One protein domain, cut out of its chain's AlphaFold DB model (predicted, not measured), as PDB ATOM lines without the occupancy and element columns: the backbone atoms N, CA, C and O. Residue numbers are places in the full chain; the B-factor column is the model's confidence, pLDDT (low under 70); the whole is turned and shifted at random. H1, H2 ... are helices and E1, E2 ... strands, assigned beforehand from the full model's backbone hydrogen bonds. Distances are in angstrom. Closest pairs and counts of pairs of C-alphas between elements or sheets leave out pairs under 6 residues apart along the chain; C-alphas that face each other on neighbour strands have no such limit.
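What this domain is: This is residues 114 to 169 and 219 to 319 of the 580 residues of an uncharacterized protein of Rubripirellula amarantea (UniProt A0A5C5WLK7). A long, twisted sheet of eight strands has two short helices, H1 and H2, over one face and no named helix over the other. At one end of the rod E7 and E10 run on as a pair past the other strands of the large sheet, and at the far end of this pair the hairpin of E8 and E9 forms a small separate sheet set across the rod's long axis. The printed part has 157 residues, with two named helices and ten named strands in the order E1 H1 E2 E3 E4 E5 E6 E7 E8 E9 E10 H2. The large sheet is mixed and runs E4 E3 E2 E1 E5 E6 E7 E10; the class is mostly strand. The whole is loose, with a radius of gyration of the C-alphas of 19.8 A and spans of 70 by 32 by 30 A.

Where its parts are: In the large sheet, E1 is residues 114 to 119 and begins with C-alpha 114 at (39.970, -45.098, 18.032). Beside it on one side are E2, residues 141 to 148, then E3, residues 159 to 167 and 26.7 A long, and E4, residues 219 to 224. On the other side are E5, residues 234 to 240, then E6, residues 248 to 256 and 25.8 A long, E7, residues 260 to 273, and E10, residues 299 to 303. E7 is the longest strand at 35.1 A, bends by 82 degrees at residue 263 and ends with C-alpha 273 at (30.072, -22.013, -18.822). The small sheet holds E8, residues 279 to 286 and 22.5 A long, and E9, residues 289 to 297 and 23.9 A long. H1 is residues 130 to 136, and H2 is residues 311 to 318, ending with C-alpha 318 at (49.782, -38.416, 5.003).

How they stand to each other: E1 is parallel to E5 at 6 degrees, with N 116 and O 234 2.8 A apart, within hydrogen-bond range. E1 is parallel to E2 at 21 degrees, with N 117 and O 145 at 2.8 A. E1, H1 and E2 form a strand-helix-strand unit, two parallel neighbour strands with a helix between, and its crossover is right-handed. E2 and E3 are an antiparallel hairpin, with N 144 and O 163 at 2.8 A; E3 and the edge strand E4 are antiparallel, with N 166 and O 220 at 2.8 A. E5, E6 and E7 form a meander, each strand the antiparallel neighbour of the one before, with N 237 and O 253 at 2.8 A and N 250 and O 267 at 2.9 A. The pairing of E7 is staggered: it pairs with E6 over residues 260 to 269 and with the edge strand E10 over residues 269 to 273, where N 302 and O 270 are 2.8 A apart. In the hairpin of E8 and E9, N 280 and O 296 are 2.9 A apart. H1 and H2 lie on the same face of the large sheet, making two layers, helices on one face of a sheet. H1 has a height over the sheet of 8.4 A and lies over E2 and, only just, over E3, with 3 C-alphas falling on it; it runs along the strands, at 21 degrees to E2 on the local plane. H2 has a height of 8.9 A and lies over E6, running slantwise to the strands at 36 degrees to E6 on the local plane; its closest C-alphas to E6 are those of Leu 311 and Val 252, 6.0 A apart. H1 and H2 are close but not clearly touching, with the C-alphas of Leu 131 and Glu 312 8.0 A apart. In H1 and H2 every O i to N i+4 pair is within hydrogen-bond range.

The domain as a whole: The two C-alphas farthest apart are those of Gly 169 and Val 276, at 72.3 A. Residues 170 to 218 are not printed, and C-alphas 169 and 219 are 8.2 A apart across the cut. Of the links that are printed whole, none is long. The mean pLDDT of the printed part is 84.6; it is under 70 in residues 120 to 124, 149 to 157, 242 to 245, 258 to 259 and 285 to 291.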
ATOM      1  N   ASN A 114      41.023 -44.616  18.919       96.56
ATOM      2  CA  ASN A 114      39.970 -45.098  18.032       96.56
ATOM      3  C   ASN A 114      39.940 -44.294  16.728       96.56
ATOM      4  O   ASN A 114      39.777 -43.072  16.739       96.56
ATOM      5  N   VAL A 115      40.065 -44.984  15.594       96.56
ATOM      6  CA  VAL A 115      40.091 -44.366  14.262       96.56
ATOM      7  C   VAL A 115      38.800 -44.686  13.515       96.56
ATOM      8  O   VAL A 115      38.486 -45.847  13.270       96.56
ATOM      9  N   TYR A 116      38.067 -43.660  13.098       95.31
ATOM     10  CA  TYR A 116      36.869 -43.787  12.275       95.31
ATOM     11  C   TYR A 116      37.183 -43.478  10.810       95.31
ATOM     12  O   TYR A 116      37.760 -42.436  10.508       95.31
ATOM     13  N   VAL A 117      36.793 -44.353   9.887       93.94
ATOM     14  CA  VAL A 117      37.029 -44.212   8.446       93.94
ATOM     15  C   VAL A 117      35.696 -44.128   7.708       93.94
ATOM     16  O   VAL A 117      34.993 -45.125   7.551       93.94
ATOM     17  N   GLU A 118      35.382 -42.942   7.193       90.44
ATOM     18  CA  GLU A 118      34.264 -42.701   6.281       90.44
ATOM     19  C   GLU A 118      34.732 -42.949   4.842       90.44
ATOM     20  O   GLU A 118      35.453 -42.127   4.266       90.44
ATOM     21  N   ASN A 119      34.328 -44.069   4.237       83.50
ATOM     22  CA  ASN A 119      34.690 -44.389   2.857       83.50
ATOM     23  C   ASN A 119      33.452 -44.476   1.956       83.50
ATOM     24  O   ASN A 119      32.731 -45.478   1.924       83.50
ATOM     25  N   GLY A 120      33.237 -43.418   1.167       68.69
ATOM     26  CA  GLY A 120      32.106 -43.315   0.240       68.69
ATOM     27  C   GLY A 120      32.178 -44.240  -0.983       68.69
ATOM     28  O   GLY A 120      31.201 -44.349  -1.723       68.69
ATOM     29  N   GLU A 121      33.308 -44.914  -1.226       67.62
ATOM     30  CA  GLU A 121      33.493 -45.774  -2.403       67.62
ATOM     31  C   GLU A 121      33.239 -47.265  -2.147       67.62
ATOM     32  O   GLU A 121      33.127 -48.040  -3.104       67.62
ATOM     33  N   LEU A 122      33.115 -47.696  -0.890       62.81
ATOM     34  CA  LEU A 122      32.875 -49.104  -0.578       62.81
ATOM     35  C   LEU A 122      31.449 -49.515  -0.993       62.81
ATOM     36  O   LEU A 122      30.436 -48.952  -0.589       62.81
ATOM     37  N   TYR A 123      31.363 -50.518  -1.874       58.84
ATOM     38  CA  TYR A 123      30.095 -51.053  -2.401       58.84
ATOM     39  C   TYR A 123      29.567 -52.263  -1.611       58.84
ATOM     40  O   TYR A 123      28.495 -52.800  -1.935       58.84
ATOM     41  N   ARG A 124      30.347 -52.745  -0.640       65.88
ATOM     42  CA  ARG A 124      30.142 -53.990   0.109       65.88
ATOM     43  C   ARG A 124      30.154 -53.694   1.604       65.88
ATOM     44  O   ARG A 124      30.678 -52.663   2.004       65.88
ATOM     45  N   SER A 125      29.589 -54.610   2.391       73.56
ATOM     46  CA  SER A 125      29.721 -54.567   3.847       73.56
ATOM     47  C   SER A 125      31.200 -54.410   4.227       73.56
ATOM     48  O   SER A 125      32.029 -55.069   3.592       73.56
ATOM     49  N   PRO A 126      31.533 -53.538   5.193       80.69
ATOM     50  CA  PRO A 126      32.909 -53.301   5.601       80.69
ATOM     51  C   PRO A 126      33.515 -54.597   6.140       80.69
ATOM     52  O   PRO A 126      33.052 -55.154   7.130       80.69
ATOM     53  N   GLU A 127      34.537 -55.086   5.446       87.88
ATOM     54  CA  GLU A 127      35.431 -56.151   5.899       87.88
ATOM     55  C   GLU A 127      36.756 -55.492   6.294       87.88
ATOM     56  O   GLU A 127      37.100 -54.439   5.749       87.88
ATOM     57  N   CYS A 128      37.531 -56.103   7.194       91.56
ATOM     58  CA  CYS A 128      38.876 -55.600   7.450       91.56
ATOM     59  C   CYS A 128      39.764 -55.903   6.235       91.56
ATOM     60  O   CYS A 128      40.230 -57.023   6.036       91.56
ATOM     61  N   ASP A 129      39.925 -54.918   5.361       91.19
ATOM     62  CA  ASP A 129      40.783 -54.967   4.183       91.19
ATOM     63  C   ASP A 129      42.209 -54.504   4.505       91.19
ATOM     64  O   ASP A 129      42.594 -54.340   5.668       91.19
ATOM     65  N   TYR A 130      43.023 -54.292   3.473       92.06
ATOM     66  CA  TYR A 130      44.393 -53.822   3.645       92.06
ATOM     67  C   TYR A 130      44.485 -52.451   4.340       92.06
ATOM     68  O   TYR A 130      45.462 -52.219   5.048       92.06
ATOM     69  N   LEU A 131      43.514 -51.546   4.152       92.50
ATOM     70  CA  LEU A 131      43.546 -50.223   4.774       92.50
ATOM     71  C   LEU A 131      43.214 -50.340   6.263       92.50
ATOM     72  O   LEU A 131      43.973 -49.826   7.081       92.50
ATOM     73  N   CYS A 132      42.157 -51.085   6.608       93.81
ATOM     74  CA  CYS A 132      41.844 -51.444   7.996       93.81
ATOM     75  C   CYS A 132      43.063 -52.063   8.694       93.81
ATOM     76  O   CYS A 132      43.468 -51.624   9.766       93.81
ATOM     77  N   THR A 133      43.697 -53.033   8.035       93.38
ATOM     78  CA  THR A 133      44.857 -53.761   8.564       93.38
ATOM     79  C   THR A 133      46.036 -52.841   8.861       93.38
ATOM     80  O   THR A 133      46.665 -52.956   9.905       93.38
ATOM     81  N   VAL A 134      46.336 -51.911   7.954       93.31
ATOM     82  CA  VAL A 134      47.455 -50.973   8.112       93.31
ATOM     83  C   VAL A 134      47.195 -49.971   9.218       93.31
ATOM     84  O   VAL A 134      48.113 -49.668   9.969       93.31
ATOM     85  N   LEU A 135      45.959 -49.483   9.337       95.00
ATOM     86  CA  LEU A 135      45.566 -48.588  10.421       95.00
ATOM     87  C   LEU A 135      45.644 -49.292  11.782       95.00
ATOM     88  O   LEU A 135      46.134 -48.697  12.734       95.00
ATOM     89  N   LEU A 136      45.240 -50.563  11.859       95.12
ATOM     90  CA  LEU A 136      45.375 -51.383  13.068       95.12
ATOM     91  C   LEU A 136      46.829 -51.688  13.445       95.12
ATOM     92  O   LEU A 136      47.114 -51.939  14.612       95.12
ATOM     93  N   ASP A 137      47.742 -51.687  12.476       93.06
ATOM     94  CA  ASP A 137      49.171 -51.916  12.714       93.06
ATOM     95  C   ASP A 137      49.910 -50.655  13.194       93.06
ATOM     96  O   ASP A 137      51.094 -50.713  13.535       93.06
ATOM     97  N   LEU A 138      49.237 -49.496  13.213       93.50
ATOM     98  CA  LEU A 138      49.833 -48.255  13.694       93.50
ATOM     99  C   LEU A 138      50.018 -48.290  15.220       93.50
ATOM    100  O   LEU A 138      49.090 -48.639  15.956       93.50
ATOM    101  N   PRO A 139      51.192 -47.879  15.735       91.00
ATOM    102  CA  PRO A 139      51.438 -47.860  17.170       91.00
ATOM    103  C   PRO A 139      50.438 -46.975  17.920       91.00
ATOM    104  O   PRO A 139      50.376 -45.767  17.705       91.00
ATOM    105  N   GLY A 140      49.714 -47.574  18.862       91.44
ATOM    106  CA  GLY A 140      48.777 -46.862  19.728       91.44
ATOM    107  C   GLY A 140      47.356 -46.748  19.183       91.44
ATOM    108  O   GLY A 140      46.539 -46.149  19.872       91.44
ATOM    109  N   VAL A 141      47.037 -47.308  18.011       96.00
ATOM    110  CA  VAL A 141      45.642 -47.486  17.568       96.00
ATOM    111  C   VAL A 141      44.992 -48.633  18.349       96.00
ATOM    112  O   VAL A 141      45.560 -49.716  18.468       96.00
ATOM    113  N   GLU A 142      43.804 -48.384  18.898       96.31
ATOM    114  CA  GLU A 142      43.034 -49.344  19.703       96.31
ATOM    115  C   GLU A 142      41.980 -50.072  18.861       96.31
ATOM    116  O   GLU A 142      41.826 -51.291  18.966       96.31
ATOM    117  N   SER A 143      41.278 -49.339  17.993       97.00
ATOM    118  CA  SER A 143      40.289 -49.893  17.072       97.00
ATOM    119  C   SER A 143      40.153 -49.058  15.799       97.00
ATOM    120  O   SER A 143      40.486 -47.870  15.769       97.00
ATOM    121  N   VAL A 144      39.656 -49.688  14.735       97.25
ATOM    122  CA  VAL A 144      39.330 -49.036  13.467       97.25
ATOM    123  C   VAL A 144      37.875 -49.324  13.126       97.25
ATOM    124  O   VAL A 144      37.520 -50.472  12.853       97.25
ATOM    125  N   THR A 145      37.048 -48.283  13.097       95.56
ATOM    126  CA  THR A 145      35.668 -48.334  12.608       95.56
ATOM    127  C   THR A 145      35.644 -47.938  11.138       95.56
ATOM    128  O   THR A 145      36.137 -46.875  10.777       95.56
ATOM    129  N   VAL A 146      35.048 -48.762  10.280       93.19
ATOM    130  CA  VAL A 146      34.880 -48.481   8.851       93.19
ATOM    131  C   VAL A 146      33.399 -48.338   8.540       93.19
ATOM    132  O   VAL A 146      32.614 -49.272   8.723       93.19
ATOM    133  N   GLU A 147      33.027 -47.175   8.020       89.75
ATOM    134  CA  GLU A 147      31.700 -46.903   7.492       89.75
ATOM    135  C   GLU A 147      31.715 -46.951   5.964       89.75
ATOM    136  O   GLU A 147      32.473 -46.254   5.288       89.75
ATOM    137  N   SER A 148      30.813 -47.765   5.421       80.69
ATOM    138  CA  SER A 148      30.516 -47.834   3.997       80.69
ATOM    139  C   SER A 148      29.114 -47.285   3.754       80.69
ATOM    140  O   SER A 148      28.113 -47.939   4.061       80.69
ATOM    141  N   THR A 149      29.037 -46.101   3.152       66.19
ATOM    142  CA  THR A 149      27.773 -45.412   2.841       66.19
ATOM    143  C   THR A 149      27.196 -45.795   1.470       66.19
ATOM    144  O   THR A 149      26.024 -45.534   1.191       66.19
ATOM    145  N   GLY A 150      27.970 -46.487   0.623       59.94
ATOM    146  CA  GLY A 150      27.596 -46.784  -0.762       59.94
ATOM    147  C   GLY A 150      27.465 -45.516  -1.627       59.94
ATOM    148  O   GLY A 150      27.580 -44.397  -1.136       59.94
ATOM    149  N   PRO A 151      27.218 -45.644  -2.946       55.56
ATOM    150  CA  PRO A 151      27.129 -44.475  -3.815       55.56
ATOM    151  C   PRO A 151      25.974 -43.558  -3.395       55.56
ATOM    152  O   PRO A 151      24.832 -44.017  -3.242       55.56
ATOM    153  N   THR A 152      26.264 -42.258  -3.316       52.28
ATOM    154  CA  THR A 152      25.271 -41.195  -3.144       52.28
ATOM    155  C   THR A 152      24.103 -41.415  -4.121       52.28
ATOM    156  O   THR A 152      24.267 -41.524  -5.338       52.28
ATOM    157  N   GLY A 153      22.890 -41.604  -3.585       48.09
ATOM    158  CA  GLY A 153      21.658 -41.752  -4.376       48.09
ATOM    159  C   GLY A 153      21.049 -43.158  -4.483       48.09
ATOM    160  O   GLY A 153      19.934 -43.284  -4.999       48.09
ATOM    161  N   ARG A 154      21.683 -44.220  -3.964       53.22
ATOM    162  CA  ARG A 154      20.980 -45.493  -3.691       53.22
ATOM    163  C   ARG A 154      20.735 -45.613  -2.193       53.22
ATOM    164  O   ARG A 154      21.686 -45.699  -1.438       53.22
ATOM    165  N   LYS A 155      19.461 -45.657  -1.777       49.00
ATOM    166  CA  LYS A 155      19.043 -45.941  -0.392       49.00
ATOM    167  C   LYS A 155      19.461 -47.362   0.011       49.00
ATOM    168  O   LYS A 155      18.660 -48.290  -0.073       49.00
ATOM    169  N   ARG A 156      20.727 -47.555   0.355       57.94
ATOM    170  CA  ARG A 156      21.155 -48.623   1.252       57.94
ATOM    171  C   ARG A 156      21.439 -47.967   2.587       57.94
ATOM    172  O   ARG A 156      21.979 -46.864   2.607       57.94
ATOM    173  N   ASP A 157      21.033 -48.630   3.657       63.69
ATOM    174  CA  ASP A 157      21.430 -48.204   4.988       63.69
ATOM    175  C   ASP A 157      22.964 -48.295   5.074       63.69
ATOM    176  O   ASP A 157      23.534 -49.257   4.535       63.69
ATOM    177  N   PRO A 158      23.636 -47.288   5.658       71.81
ATOM    178  CA  PRO A 158      25.077 -47.330   5.850       71.81
ATOM    179  C   PRO A 158      25.437 -48.575   6.662       71.81
ATOM    180  O   PRO A 158      24.770 -48.916   7.641       71.81
ATOM    181  N   SER A 159      26.469 -49.285   6.221       83.12
ATOM    182  CA  SER A 159      26.987 -50.455   6.926       83.12
ATOM    183  C   SER A 159      28.273 -50.071   7.635       83.12
ATOM    184  O   SER A 159      29.193 -49.572   6.986       83.12
ATOM    185  N   VAL A 160      28.328 -50.334   8.938       89.69
ATOM    186  CA  VAL A 160      29.456 -50.004   9.811       89.69
ATOM    187  C   VAL A 160      29.973 -51.290  10.447       89.69
ATOM    188  O   VAL A 160      29.174 -52.107  10.906       89.69
ATOM    189  N   ALA A 161      31.290 -51.472  10.472       93.12
ATOM    190  CA  ALA A 161      31.955 -52.519  11.244       93.12
ATOM    191  C   ALA A 161      33.213 -51.947  11.890       93.12
ATOM    192  O   ALA A 161      33.832 -51.045  11.326       93.12
ATOM    193  N   ALA A 162      33.591 -52.473  13.050       95.44
ATOM    194  CA  ALA A 162      34.813 -52.080  13.727       95.44
ATOM    195  C   ALA A 162      35.661 -53.286  14.092       95.44
ATOM    196  O   ALA A 162      35.154 -54.366  14.397       95.44
ATOM    197  N   PHE A 163      36.968 -53.076  14.046       97.00
ATOM    198  CA  PHE A 163      37.966 -54.109  14.250       97.00
ATOM    199  C   PHE A 163      39.008 -53.619  15.248       97.00
ATOM    200  O   PHE A 163      39.333 -52.436  15.270       97.00
ATOM    201  N   ALA A 164      39.553 -54.525  16.053       96.81
ATOM    202  CA  ALA A 164      40.656 -54.244  16.967       96.81
ATOM    203  C   ALA A 164      41.726 -55.330  16.844       96.81
ATOM    204  O   ALA A 164      41.397 -56.510  16.700       96.81
ATOM    205  N   LEU A 165      43.000 -54.941  16.919       95.62
ATOM    206  CA  LEU A 165      44.127 -55.868  16.958       95.62
ATOM    207  C   LEU A 165      44.492 -56.136  18.421       95.62
ATOM    208  O   LEU A 165      45.078 -55.297  19.099       95.62
ATOM    209  N   VAL A 166      44.129 -57.314  18.921       94.12
ATOM    210  CA  VAL A 166      44.305 -57.700  20.324       94.12
ATOM    211  C   VAL A 166      45.363 -58.783  20.469       94.12
ATOM    212  O   VAL A 166      45.553 -59.619  19.585       94.12
ATOM    213  N   ARG A 167      46.048 -58.803  21.616       91.56
ATOM    214  CA  ARG A 167      46.945 -59.907  21.972       91.56
ATOM    215  C   ARG A 167      46.163 -61.024  22.648       91.56
ATOM    216  O   ARG A 167      45.439 -60.775  23.609       91.56
ATOM    217  N   THR A 168      46.343 -62.249  22.177       85.62
ATOM    218  CA  THR A 168      45.684 -63.448  22.704       85.62
ATOM    219  C   THR A 168      46.700 -64.542  23.021       85.62
ATOM    220  O   THR A 168      47.852 -64.481  22.596       85.62
ATOM    221  N   GLY A 169      46.274 -65.556  23.778       76.00
ATOM    222  CA  GLY A 169      47.055 -66.783  23.954       76.00
ATOM    223  C   GLY A 169      47.032 -67.674  22.706       76.00
ATOM    224  O   GLY A 169      46.195 -67.489  21.819       76.00
ATOM    225  N   GLU A 219      48.618 -62.567  18.144       92.81
ATOM    226  CA  GLU A 219      47.737 -61.450  17.783       92.81
ATOM    227  C   GLU A 219      46.455 -61.967  17.129       92.81
ATOM    228  O   GLU A 219      46.458 -63.014  16.488       92.81
ATOM    229  N   ARG A 220      45.345 -61.246  17.281       93.38
ATOM    230  CA  ARG A 220      44.074 -61.519  16.599       93.38
ATOM    231  C   ARG A 220      43.427 -60.202  16.213       93.38
ATOM    232  O   ARG A 220      43.407 -59.277  17.018       93.38
ATOM    233  N   ILE A 221      42.854 -60.140  15.017       95.12
ATOM    234  CA  ILE A 221      41.881 -59.095  14.705       95.12
ATOM    235  C   ILE A 221      40.526 -59.619  15.163       95.12
ATOM    236  O   ILE A 221      40.135 -60.730  14.805       95.12
ATOM    237  N   VAL A 222      39.822 -58.846  15.974       94.81
ATOM    238  CA  VAL A 222      38.480 -59.182  16.457       94.81
ATOM    239  C   VAL A 222      37.507 -58.093  16.042       94.81
ATOM    240  O   VAL A 222      37.877 -56.921  15.993       94.81
ATOM    241  N   GLU A 223      36.274 -58.482  15.729       94.56
ATOM    242  CA  GLU A 223      35.186 -57.519  15.576       94.56
ATOM    243  C   GLU A 223      34.827 -56.951  16.951       94.56
ATOM    244  O   GLU A 223      34.674 -57.696  17.923       94.56
ATOM    245  N   VAL A 224      34.719 -55.628  17.027       95.69
ATOM    246  CA  VAL A 224      34.361 -54.885  18.240       95.69
ATOM    247  C   VAL A 224      33.153 -53.995  17.974       95.69
ATOM    248  O   VAL A 224      32.723 -53.823  16.831       95.69
ATOM    249  N   GLU A 225      32.574 -53.444  19.039       95.31
ATOM    250  CA  GLU A 225      31.482 -52.486  18.906       95.31
ATOM    251  C   GLU A 225      31.973 -51.223  18.175       95.31
ATOM    252  O   GLU A 225      33.027 -50.692  18.534       95.31
ATOM    253  N   PRO A 226      31.260 -50.746  17.137       94.50
ATOM    254  CA  PRO A 226      31.671 -49.553  16.414       94.50
ATOM    255  C   PRO A 226      31.690 -48.297  17.280       94.50
ATOM    256  O   PRO A 226      30.646 -47.849  17.751       94.50
ATOM    257  N   THR A 227      32.862 -47.676  17.400       93.06
ATOM    258  CA  THR A 227      32.989 -46.331  17.972       93.06
ATOM    259  C   THR A 227      32.393 -45.320  16.990       93.06
ATOM    260  O   THR A 227      32.832 -45.300  15.834       93.06
ATOM    261  N   PRO A 228      31.404 -44.497  17.383       91.88
ATOM    262  CA  PRO A 228      30.823 -43.490  16.501       91.88
ATOM    263  C   PRO A 228      31.830 -42.372  16.202       91.88
ATOM    264  O   PRO A 228      32.708 -42.075  17.009       91.88
ATOM    265  N   ALA A 229      31.673 -41.702  15.058       90.62
ATOM    266  CA  ALA A 229      32.601 -40.658  14.606       90.62
ATOM    267  C   ALA A 229      32.787 -39.499  15.609       90.62
ATOM    268  O   ALA A 229      33.845 -38.880  15.635       90.62
ATOM    269  N   GLU A 230      31.776 -39.200  16.433       90.50
ATOM    270  CA  GLU A 230      31.831 -38.139  17.453       90.50
ATOM    271  C   GLU A 230      32.687 -38.513  18.675       90.50
ATOM    272  O   GLU A 230      33.195 -37.627  19.358       90.50
ATOM    273  N   GLU A 231      32.849 -39.812  18.940       92.31
ATOM    274  CA  GLU A 231      33.624 -40.350  20.068       92.31
ATOM    275  C   GLU A 231      35.010 -40.850  19.637       92.31
ATOM    276  O   GLU A 231      35.849 -41.150  20.483       92.31
ATOM    277  N   ALA A 232      35.264 -40.936  18.328       93.25
ATOM    278  CA  ALA A 232      36.548 -41.353  17.788       93.25
ATOM    279  C   ALA A 232      37.632 -40.286  18.009       93.25
ATOM    280  O   ALA A 232      37.412 -39.083  17.831       93.25
ATOM    281  N   ASP A 233      38.842 -40.739  18.333       95.25
ATOM    282  CA  ASP A 233      40.010 -39.871  18.488       95.25
ATOM    283  C   ASP A 233      40.432 -39.271  17.142       95.25
ATOM    284  O   ASP A 233      40.844 -38.111  17.072       95.25
ATOM    285  N   TRP A 234      40.270 -40.040  16.060       95.94
ATOM    286  CA  TRP A 234      40.557 -39.611  14.695       95.94
ATOM    287  C   TRP A 234      39.421 -39.954  13.742       95.94
ATOM    288  O   TRP A 234      38.883 -41.057  13.776       95.94
ATOM    289  N   VAL A 235      39.126 -39.036  12.822       95.25
ATOM    290  CA  VAL A 235      38.185 -39.263  11.719       95.25
ATOM    291  C   VAL A 235      38.909 -39.061  10.393       95.25
ATOM    292  O   VAL A 235      39.484 -38.004  10.130       95.25
ATOM    293  N   VAL A 236      38.879 -40.089   9.552       94.81
ATOM    294  CA  VAL A 236      39.440 -40.112   8.203       94.81
ATOM    295  C   VAL A 236      38.291 -40.141   7.205       94.81
ATOM    296  O   VAL A 236      37.519 -41.095   7.172       94.81
ATOM    297  N   ARG A 237      38.190 -39.116   6.358       92.81
ATOM    298  CA  ARG A 237      37.147 -39.018   5.331       92.81
ATOM    299  C   ARG A 237      37.728 -39.166   3.941       92.81
ATOM    300  O   ARG A 237      38.558 -38.357   3.521       92.81
ATOM    301  N   LEU A 238      37.248 -40.172   3.217       91.56
ATOM    302  CA  LEU A 238      37.542 -40.418   1.811       91.56
ATOM    303  C   LEU A 238      36.303 -40.059   0.989       91.56
ATOM    304  O   LEU A 238      35.369 -40.851   0.840       91.56
ATOM    305  N   VAL A 239      36.283 -38.827   0.481       88.88
ATOM    306  CA  VAL A 239      35.154 -38.277  -0.272       88.88
ATOM    307  C   VAL A 239      35.412 -38.436  -1.764       88.88
ATOM    308  O   VAL A 239      36.408 -37.934  -2.286       88.88
ATOM    309  N   SER A 240      34.473 -39.089  -2.441       86.12
ATOM    310  CA  SER A 240      34.442 -39.241  -3.895       86.12
ATOM    311  C   SER A 240      33.023 -38.992  -4.389       86.12
ATOM    312  O   SER A 240      32.121 -39.788  -4.117       86.12
ATOM    313  N   THR A 241      32.793 -37.890  -5.105       80.38
ATOM    314  CA  THR A 241      31.515 -37.681  -5.798       80.38
ATOM    315  C   THR A 241      31.615 -38.257  -7.213       80.38
ATOM    316  O   THR A 241      32.348 -37.769  -8.076       80.38
ATOM    317  N   HIS A 242      30.922 -39.377  -7.459       67.38
ATOM    318  CA  HIS A 242      30.998 -40.089  -8.744       67.38
ATOM    319  C   HIS A 242      30.537 -39.228  -9.932       67.38
ATOM    320  O   HIS A 242      29.735 -38.312  -9.790       67.38
ATOM    321  N   ASN A 243      30.986 -39.621 -11.136       56.56
ATOM    322  CA  ASN A 243      30.897 -38.970 -12.466       56.56
ATOM    323  C   ASN A 243      29.587 -38.263 -12.913       56.56
ATOM    324  O   ASN A 243      29.555 -37.742 -14.028       56.56
ATOM    325  N   LYS A 244      28.494 -38.284 -12.144       56.94
ATOM    326  CA  LYS A 244      27.236 -37.592 -12.476       56.94
ATOM    327  C   LYS A 244      26.978 -36.343 -11.637       56.94
ATOM    328  O   LYS A 244      26.143 -35.541 -12.046       56.94
ATOM    329  N   GLU A 245      27.657 -36.185 -10.505       61.88
ATOM    330  CA  GLU A 245      27.551 -34.990  -9.674       61.88
ATOM    331  C   GLU A 245      28.561 -33.943 -10.162       61.88
ATOM    332  O   GLU A 245      29.716 -34.242 -10.465       61.88
ATOM    333  N   ILE A 246      28.079 -32.714 -10.332       71.38
ATOM    334  CA  ILE A 246      28.857 -31.551 -10.747       71.38
ATOM    335  C   ILE A 246      28.618 -30.525  -9.636       71.38
ATOM    336  O   ILE A 246      27.465 -30.134  -9.463       71.38
ATOM    337  N   PRO A 247      29.642 -30.105  -8.870       82.56
ATOM    338  CA  PRO A 247      31.077 -30.416  -8.993       82.56
ATOM    339  C   PRO A 247      31.478 -31.859  -8.625       82.56
ATOM    340  O   PRO A 247      30.916 -32.466  -7.717       82.56
ATOM    341  N   ARG A 248      32.520 -32.371  -9.298       86.94
ATOM    342  CA  ARG A 248      33.240 -33.584  -8.887       86.94
ATOM    343  C   ARG A 248      34.266 -33.211  -7.824       86.94
ATOM    344  O   ARG A 248      35.076 -32.315  -8.058       86.94
ATOM    345  N   VAL A 249      34.241 -33.904  -6.697       88.69
ATOM    346  CA  VAL A 249      35.090 -33.664  -5.533       88.69
ATOM    347  C   VAL A 249      35.773 -34.972  -5.162       88.69
ATOM    348  O   VAL A 249      35.106 -35.970  -4.891       88.69
ATOM    349  N   GLU A 250      37.100 -34.944  -5.143       90.44
ATOM    350  CA  GLU A 250      37.955 -35.986  -4.576       90.44
ATOM    351  C   GLU A 250      38.707 -35.359  -3.406       90.44
ATOM    352  O   GLU A 250      39.456 -34.396  -3.586       90.44
ATOM    353  N   ARG A 251      38.464 -35.832  -2.183       91.69
ATOM    354  CA  ARG A 251      39.048 -35.232  -0.979       91.69
ATOM    355  C   ARG A 251      39.421 -36.293   0.041       91.69
ATOM    356  O   ARG A 251      38.621 -37.168   0.354       91.69
ATOM    357  N   VAL A 252      40.621 -36.145   0.590       93.81
ATOM    358  CA  VAL A 252      41.068 -36.851   1.791       93.81
ATOM    359  C   VAL A 252      41.163 -35.836   2.916       93.81
ATOM    360  O   VAL A 252      41.818 -34.802   2.762       93.81
ATOM    361  N   GLU A 253      40.504 -36.123   4.031       94.25
ATOM    362  CA  GLU A 253      40.551 -35.307   5.241       94.25
ATOM    363  C   GLU A 253      40.872 -36.184   6.452       94.25
ATOM    364  O   GLU A 253      40.326 -37.278   6.578       94.25
ATOM    365  N   ILE A 254      41.766 -35.713   7.320       95.12
ATOM    366  CA  ILE A 254      42.089 -36.343   8.603       95.12
ATOM    367  C   ILE A 254      41.891 -35.286   9.683       95.12
ATOM    368  O   ILE A 254      42.540 -34.233   9.650       95.12
ATOM    369  N   SER A 255      41.011 -35.566  10.636       93.94
ATOM    370  CA  SER A 255      40.728 -34.694  11.773       93.94
ATOM    371  C   SER A 255      40.946 -35.407  13.100       93.94
ATOM    372  O   SER A 255      40.664 -36.598  13.215       93.94
ATOM    373  N   HIS A 256      41.433 -34.662  14.089       91.25
ATOM    374  CA  HIS A 256      41.588 -35.113  15.471       91.25
ATOM    375  C   HIS A 256      40.410 -34.601  16.309       91.25
ATOM    376  O   HIS A 256      40.039 -33.438  16.156       91.25
ATOM    377  N   THR A 257      39.842 -35.463  17.161       76.12
ATOM    378  CA  THR A 257      38.750 -35.228  18.132       76.12
ATOM    379  C   THR A 257      37.937 -33.944  17.873       76.12
ATOM    380  O   THR A 257      38.261 -32.864  18.373       76.12
ATOM    381  N   GLY A 258      36.862 -34.045  17.084       64.12
ATOM    382  CA  GLY A 258      36.072 -32.896  16.619       64.12
ATOM    383  C   GLY A 258      36.456 -32.413  15.212       64.12
ATOM    384  O   GLY A 258      37.018 -33.152  14.411       64.12
ATOM    385  N   THR A 259      36.107 -31.169  14.863       67.12
ATOM    386  CA  THR A 259      36.310 -30.601  13.511       67.12
ATOM    387  C   THR A 259      37.717 -30.027  13.279       67.12
ATOM    388  O   THR A 259      37.881 -29.169  12.407       67.12
ATOM    389  N   ASP A 260      38.722 -30.421  14.071       87.25
ATOM    390  CA  ASP A 260      40.098 -29.934  13.916       87.25
ATOM    391  C   ASP A 260      40.837 -30.723  12.831       87.25
ATOM    392  O   ASP A 260      41.308 -31.844  13.036       87.25
ATOM    393  N   VAL A 261      40.892 -30.142  11.634       91.81
ATOM    394  CA  VAL A 261      41.451 -30.783  10.441       91.81
ATOM    395  C   VAL A 261      42.967 -30.633  10.419       91.81
ATOM    396  O   VAL A 261      43.494 -29.545  10.194       91.81
ATOM    397  N   GLN A 262      43.661 -31.755  10.590       93.81
ATOM    398  CA  GLN A 262      45.123 -31.844  10.613       93.81
ATOM    399  C   GLN A 262      45.711 -32.081   9.216       93.81
ATOM    400  O   GLN A 262      46.830 -31.657   8.920       93.81
ATOM    401  N   PHE A 263      44.947 -32.727   8.334       94.88
ATOM    402  CA  PHE A 263      45.298 -32.886   6.928       94.88
ATOM    403  C   PHE A 263      44.069 -32.743   6.046       94.88
ATOM    404  O   PHE A 263      43.017 -33.318   6.319       94.88
ATOM    405  N   ARG A 264      44.232 -32.012   4.947       93.69
ATOM    406  CA  ARG A 264      43.260 -31.952   3.864       93.69
ATOM    407  C   ARG A 264      43.984 -31.847   2.541       93.69
ATOM    408  O   ARG A 264      44.789 -30.938   2.347       93.69
ATOM    409  N   ARG A 265      43.615 -32.714   1.607       92.94
ATOM    410  CA  ARG A 265      43.966 -32.558   0.199       92.94
ATOM    411  C   ARG A 265      42.721 -32.739  -0.645       92.94
ATOM    412  O   ARG A 265      42.015 -33.735  -0.479       92.94
ATOM    413  N   SER A 266      42.434 -31.774  -1.512       91.44
ATOM    414  CA  SER A 266      41.203 -31.775  -2.298       91.44
ATOM    415  C   SER A 266      41.404 -31.404  -3.763       91.44
ATOM    416  O   SER A 266      42.082 -30.440  -4.117       91.44
ATOM    417  N   GLU A 267      40.747 -32.159  -4.632       91.56
ATOM    418  CA  GLU A 267      40.617 -31.870  -6.045       91.56
ATOM    419  C   GLU A 267      39.137 -31.667  -6.365       91.56
ATOM    420  O   GLU A 267      38.318 -32.579  -6.267       91.56
ATOM    421  N   VAL A 268      38.798 -30.446  -6.763       90.94
ATOM    422  CA  VAL A 268      37.462 -30.084  -7.228       90.94
ATOM    423  C   VAL A 268      37.541 -29.836  -8.722       90.94
ATOM    424  O   VAL A 268      38.337 -29.012  -9.177       90.94
ATOM    425  N   ARG A 269      36.698 -30.526  -9.490       90.12
ATOM    426  CA  ARG A 269      36.528 -30.326 -10.931       90.12
ATOM    427  C   ARG A 269      35.090 -29.924 -11.225       90.12
ATOM    428  O   ARG A 269      34.151 -30.616 -10.834       90.12
ATOM    429  N   HIS A 270      34.903 -28.822 -11.939       91.06
ATOM    430  CA  HIS A 270      33.571 -28.326 -12.271       91.06
ATOM    431  C   HIS A 270      33.563 -27.648 -13.636       91.06
ATOM    432  O   HIS A 270      34.452 -26.857 -13.952       91.06
ATOM    433  N   PHE A 271      32.540 -27.922 -14.440       90.00
ATOM    434  CA  PHE A 271      32.375 -27.263 -15.727       90.00
ATOM    435  C   PHE A 271      31.786 -25.862 -15.530       90.00
ATOM    436  O   PHE A 271      30.653 -25.719 -15.076       90.00
ATOM    437  N   VAL A 272      32.527 -24.820 -15.913       91.56
ATOM    438  CA  VAL A 272      32.050 -23.433 -15.855       91.56
ATOM    439  C   VAL A 272      31.713 -22.946 -17.264       91.56
ATOM    440  O   VAL A 272      32.601 -22.878 -18.121       91.56
ATOM    441  N   PRO A 273      30.451 -22.558 -17.528       92.00
ATOM    442  CA  PRO A 273      30.072 -22.013 -18.822       92.00
ATOM    443  C   PRO A 273      30.831 -20.731 -19.183       92.00
ATOM    444  O   PRO A 273      31.246 -19.950 -18.322       92.00
ATOM    445  N   GLY A 274      30.978 -20.484 -20.485       91.31
ATOM    446  CA  GLY A 274      31.633 -19.285 -21.002       91.31
ATOM    447  C   GLY A 274      30.906 -17.984 -20.641       91.31
ATOM    448  O   GLY A 274      29.734 -17.970 -20.273       91.31
ATOM    449  N   ASN A 275      31.601 -16.853 -20.796       91.25
ATOM    450  CA  ASN A 275      31.033 -15.522 -20.531       91.25
ATOM    451  C   ASN A 275      29.870 -15.156 -21.473       91.25
ATOM    452  O   ASN A 275      29.065 -14.291 -21.146       91.25
ATOM    453  N   VAL A 276      29.823 -15.770 -22.653       91.44
ATOM    454  CA  VAL A 276      28.859 -15.518 -23.727       91.44
ATOM    455  C   VAL A 276      28.395 -16.875 -24.250       91.44
ATOM    456  O   VAL A 276      29.192 -17.810 -24.286       91.44
ATOM    457  N   PHE A 277      27.126 -17.005 -24.640       91.44
ATOM    458  CA  PHE A 277      26.591 -18.273 -25.142       91.44
ATOM    459  C   PHE A 277      27.321 -18.722 -26.412       91.44
ATOM    460  O   PHE A 277      27.428 -17.954 -27.368       91.44
ATOM    461  N   TYR A 278      27.763 -19.973 -26.450       92.69
ATOM    462  CA  TYR A 278      28.192 -20.659 -27.665       92.69
ATOM    463  C   TYR A 278      28.011 -22.166 -27.487       92.69
ATOM    464  O   TYR A 278      27.900 -22.650 -26.360       92.69
ATOM    465  N   PHE A 279      27.979 -22.908 -28.590       89.31
ATOM    466  CA  PHE A 279      28.028 -24.365 -28.553       89.31
ATOM    467  C   PHE A 279      29.480 -24.835 -28.464       89.31
ATOM    468  O   PHE A 279      30.281 -24.565 -29.360       89.31
ATOM    469  N   GLY A 280      29.804 -25.531 -27.376       87.56
ATOM    470  CA  GLY A 280      31.048 -26.272 -27.227       87.56
ATOM    471  C   GLY A 280      30.942 -27.629 -27.916       87.56
ATOM    472  O   GLY A 280      29.852 -28.194 -28.024       87.56
ATOM    473  N   PHE A 281      32.072 -28.146 -28.379       87.12
ATOM    474  CA  PHE A 281      32.163 -29.463 -28.995       87.12
ATOM    475  C   PHE A 281      33.114 -30.325 -28.176       87.12
ATOM    476  O   PHE A 281      34.279 -29.962 -28.015       87.12
ATOM    477  N   ASP A 282      32.601 -31.435 -27.654       82.75
ATOM    478  CA  ASP A 282      33.371 -32.398 -26.869       82.75
ATOM    479  C   ASP A 282      33.554 -33.691 -27.673       82.75
ATOM    480  O   ASP A 282      32.629 -34.181 -28.335       82.75
ATOM    481  N   VAL A 283      34.770 -34.231 -27.615       78.12
ATOM    482  CA  VAL A 283      35.175 -35.469 -28.276       78.12
ATOM    483  C   VAL A 283      35.798 -36.373 -27.231       78.12
ATOM    484  O   VAL A 283      36.914 -36.138 -26.768       78.12
ATOM    485  N   ARG A 284      35.108 -37.467 -26.907       71.25
ATOM    486  CA  ARG A 284      35.673 -38.497 -26.035       71.25
ATOM    487  C   ARG A 284      36.505 -39.473 -26.859       71.25
ATOM    488  O   ARG A 284      35.990 -40.169 -27.737       71.25
ATOM    489  N   TRP A 285      37.796 -39.521 -26.553       58.38
ATOM    490  CA  TRP A 285      38.749 -40.458 -27.137       58.38
ATOM    491  C   TRP A 285      38.765 -41.743 -26.303       58.38
ATOM    492  O   TRP A 285      39.036 -41.693 -25.105       58.38
ATOM    493  N   GLY A 286      38.471 -42.894 -26.913       47.00
ATOM    494  CA  GLY A 286      38.479 -44.192 -26.232       47.00
ATOM    495  C   GLY A 286      39.185 -45.255 -27.068       47.00
ATOM    496  O   GLY A 286      38.871 -45.415 -28.240       47.00
ATOM    497  N   ALA A 287      40.149 -45.974 -26.481       44.44
ATOM    498  CA  ALA A 287      40.816 -47.155 -27.064       44.44
ATOM    499  C   ALA A 287      41.082 -47.084 -28.592       44.44
ATOM    500  O   ALA A 287      40.741 -48.000 -29.336       44.44
ATOM    501  N   GLY A 288      41.660 -45.976 -29.073       52.31
ATOM    502  CA  GLY A 288      42.030 -45.803 -30.486       52.31
ATOM    503  C   GLY A 288      40.886 -45.462 -31.455       52.31
ATOM    504  O   GLY A 288      41.129 -45.376 -32.655       52.31
ATOM    505  N   THR A 289      39.662 -45.227 -30.972       53.19
ATOM    506  CA  THR A 289      38.524 -44.754 -31.780       53.19
ATOM    507  C   THR A 289      37.839 -43.550 -31.127       53.19
ATOM    508  O   THR A 289      37.821 -43.394 -29.906       53.19
ATOM    509  N   ILE A 290      37.286 -42.654 -31.945       65.81
ATOM    510  CA  ILE A 290      36.483 -41.530 -31.453       65.81
ATOM    511  C   ILE A 290      35.082 -42.072 -31.199       65.81
ATOM    512  O   ILE A 290      34.330 -42.325 -32.139       65.81
ATOM    513  N   SER A 291      34.772 -42.338 -29.931       57.28
ATOM    514  CA  SER A 291      33.629 -43.177 -29.573       57.28
ATOM    515  C   SER A 291      32.391 -42.401 -29.136       57.28
ATOM    516  O   SER A 291      31.393 -43.043 -28.847       57.28
ATOM    517  N   ASN A 292      32.430 -41.062 -29.082       74.38
ATOM    518  CA  ASN A 292      31.260 -40.183 -28.957       74.38
ATOM    519  C   ASN A 292      31.676 -38.716 -29.164       74.38
ATOM    520  O   ASN A 292      32.499 -38.196 -28.409       74.38
ATOM    521  N   ALA A 293      31.086 -38.058 -30.161       81.44
ATOM    522  CA  ALA A 293      31.178 -36.615 -30.364       81.44
ATOM    523  C   ALA A 293      29.821 -35.981 -30.052       81.44
ATOM    524  O   ALA A 293      28.785 -36.500 -30.478       81.44
ATOM    525  N   SER A 294      29.808 -34.868 -29.327       87.31
ATOM    526  CA  SER A 294      28.565 -34.189 -28.959       87.31
ATOM    527  C   SER A 294      28.751 -32.686 -28.823       87.31
ATOM    528  O   SER A 294      29.824 -32.210 -28.459       87.31
ATOM    529  N   PHE A 295      27.673 -31.947 -29.077       88.31
ATOM    530  CA  PHE A 295      27.595 -30.525 -28.774       88.31
ATOM    531  C   PHE A 295      26.944 -30.301 -27.410       88.31
ATOM    532  O   PHE A 295      25.947 -30.941 -27.077       88.31
ATOM    533  N   GLY A 296      27.492 -29.359 -26.653       88.06
ATOM    534  CA  GLY A 296      26.959 -28.900 -25.375       88.06
ATOM    535  C   GLY A 296      27.060 -27.384 -25.251       88.06
ATOM    536  O   GLY A 296      27.475 -26.693 -26.184       88.06
ATOM    537  N   ILE A 297      26.687 -26.851 -24.090       88.56
ATOM    538  CA  ILE A 297      26.979 -25.450 -23.764       88.56
ATOM    539  C   ILE A 297      28.500 -25.289 -23.718       88.56
ATOM    540  O   ILE A 297      29.201 -26.124 -23.158       88.56
ATOM    541  N   GLY A 298      29.013 -24.235 -24.341       88.50
ATOM    542  CA  GLY A 298      30.431 -23.915 -24.351       88.50
ATOM    543  C   GLY A 298      30.922 -23.381 -23.007       88.50
ATOM    544  O   GLY A 298      30.257 -22.567 -22.361       88.50
ATOM    545  N   GLY A 299      32.111 -23.808 -22.592       89.44
ATOM    546  CA  GLY A 299      32.712 -23.441 -21.315       89.44
ATOM    547  C   GLY A 299      34.093 -24.054 -21.140       89.44
ATOM    548  O   GLY A 299      34.736 -24.443 -22.113       89.44
ATOM    549  N   SER A 300      34.543 -24.107 -19.896       88.94
ATOM    550  CA  SER A 300      35.846 -24.643 -19.514       88.94
ATOM    551  C   SER A 300      35.725 -25.427 -18.218       88.94
ATOM    552  O   SER A 300      35.070 -24.955 -17.288       88.94
ATOM    553  N   ASP A 301      36.416 -26.557 -18.129       88.50
ATOM    554  CA  ASP A 301      36.570 -27.270 -16.864       88.50
ATOM    555  C   ASP A 301      37.518 -26.495 -15.953       88.50
ATOM    556  O   ASP A 301      38.686 -26.271 -16.276       88.50
ATOM    557  N   TRP A 302      36.997 -26.057 -14.815       91.06
ATOM    558  CA  TRP A 302      37.781 -25.462 -13.744       91.06
ATOM    559  C   TRP A 302      38.253 -26.565 -12.809       91.06
ATOM    560  O   TRP A 302      37.506 -27.501 -12.509       91.06
ATOM    561  N   LYS A 303      39.498 -26.442 -12.353       90.81
ATOM    562  CA  LYS A 303      40.126 -27.368 -11.414       90.81
ATOM    563  C   LYS A 303      40.730 -26.588 -10.256       90.81
ATOM    564  O   LYS A 303      41.264 -25.502 -10.475       90.81
ATOM    565  N   SER A 304      40.644 -27.128  -9.043       90.38
ATOM    566  CA  SER A 304      41.344 -26.561  -7.883       90.38
ATOM    567  C   SER A 304      42.852 -26.837  -7.914       90.38
ATOM    568  O   SER A 304      43.621 -26.049  -7.374       90.38
ATOM    569  N   SER A 305      43.272 -27.929  -8.563       83.50
ATOM    570  CA  SER A 305      44.662 -28.382  -8.661       83.50
ATOM    571  C   SER A 305      44.928 -29.062 -10.010       83.50
ATOM    572  O   SER A 305      44.015 -29.613 -10.630       83.50
ATOM    573  N   ASP A 306      46.185 -29.034 -10.459       78.38
ATOM    574  CA  ASP A 306      46.652 -29.762 -11.649       78.38
ATOM    575  C   ASP A 306      46.985 -31.233 -11.350       78.38
ATOM    576  O   ASP A 306      47.129 -32.043 -12.268       78.38
ATOM    577  N   GLN A 307      47.123 -31.588 -10.071       78.19
ATOM    578  CA  GLN A 307      47.431 -32.948  -9.648       78.19
ATOM    579  C   GLN A 307      46.147 -33.709  -9.351       78.19
ATOM    580  O   GLN A 307      45.363 -33.292  -8.501       78.19
ATOM    581  N   GLN A 308      45.983 -34.844 -10.028       81.38
ATOM    582  CA  GLN A 308      44.922 -35.780  -9.695       81.38
ATOM    583  C   GLN A 308      45.203 -36.443  -8.345       81.38
ATOM    584  O   GLN A 308      46.354 -36.784  -8.057       81.38
ATOM    585  N   ILE A 309      44.161 -36.617  -7.536       87.25
ATOM    586  CA  ILE A 309      44.267 -37.230  -6.212       87.25
ATOM    587  C   ILE A 309      43.736 -38.658  -6.271       87.25
ATOM    588  O   ILE A 309      42.566 -38.886  -6.540       87.25
ATOM    589  N   ASP A 310      44.580 -39.627  -5.930       88.75
ATOM    590  CA  ASP A 310      44.101 -40.961  -5.573       88.75
ATOM    591  C   ASP A 310      43.879 -41.001  -4.054       88.75
ATOM    592  O   ASP A 310      44.821 -40.765  -3.291       88.75
ATOM    593  N   LEU A 311      42.652 -41.289  -3.606       90.94
ATOM    594  CA  LEU A 311      42.239 -41.140  -2.201       90.94
ATOM    595  C   LEU A 311      43.084 -41.977  -1.224       90.94
ATOM    596  O   LEU A 311      43.754 -41.426  -0.354       90.94
ATOM    597  N   GLU A 312      43.107 -43.302  -1.378       91.81
ATOM    598  CA  GLU A 312      43.835 -44.184  -0.450       91.81
ATOM    599  C   GLU A 312      45.361 -43.963  -0.497       91.81
ATOM    600  O   GLU A 312      45.965 -43.858   0.569       91.81
ATOM    601  N   PRO A 313      46.021 -43.830  -1.671       92.12
ATOM    602  CA  PRO A 313      47.440 -43.472  -1.715       92.12
ATOM    603  C   PRO A 313      47.754 -42.140  -1.030       92.12
ATOM    604  O   PRO A 313      48.763 -42.036  -0.340       92.12
ATOM    605  N   THR A 314      46.884 -41.139  -1.185       92.75
ATOM    606  CA  THR A 314      47.047 -39.826  -0.544       92.75
ATOM    607  C   THR A 314      46.927 -39.921   0.976       92.75
ATOM    608  O   THR A 314      47.708 -39.286   1.678       92.75
ATOM    609  N   LEU A 315      45.999 -40.735   1.489       93.81
ATOM    610  CA  LEU A 315      45.900 -41.041   2.918       93.81
ATOM    611  C   LEU A 315      47.182 -41.711   3.433       93.81
ATOM    612  O   LEU A 315      47.740 -41.274   4.434       93.81
ATOM    613  N   LEU A 316      47.672 -42.735   2.730       92.56
ATOM    614  CA  LEU A 316      48.874 -43.474   3.131       92.56
ATOM    615  C   LEU A 316      50.144 -42.609   3.107       92.56
ATOM    616  O   LEU A 316      51.046 -42.846   3.900       92.56
ATOM    617  N   GLU A 317      50.231 -41.605   2.228       91.25
ATOM    618  CA  GLU A 317      51.329 -40.623   2.248       91.25
ATOM    619  C   GLU A 317      51.230 -39.629   3.418       91.25
ATOM    620  O   GLU A 317      52.249 -39.070   3.827       91.25
ATOM    621  N   ALA A 318      50.023 -39.386   3.939       92.25
ATOM    622  CA  ALA A 318      49.782 -38.416   5.003       92.25
ATOM    623  C   ALA A 318      50.073 -38.965   6.408       92.25
ATOM    624  O   ALA A 318      50.302 -38.173   7.322       92.25
ATOM    625  N   ILE A 319      50.072 -40.288   6.586       92.69
ATOM    626  CA  ILE A 319      50.236 -40.957   7.886       92.69
ATOM    627  C   ILE A 319      51.595 -41.652   8.014       92.69
ATOM    628  O   ILE A 319      52.231 -42.015   7.023       92.69
TER     629      ILE A 319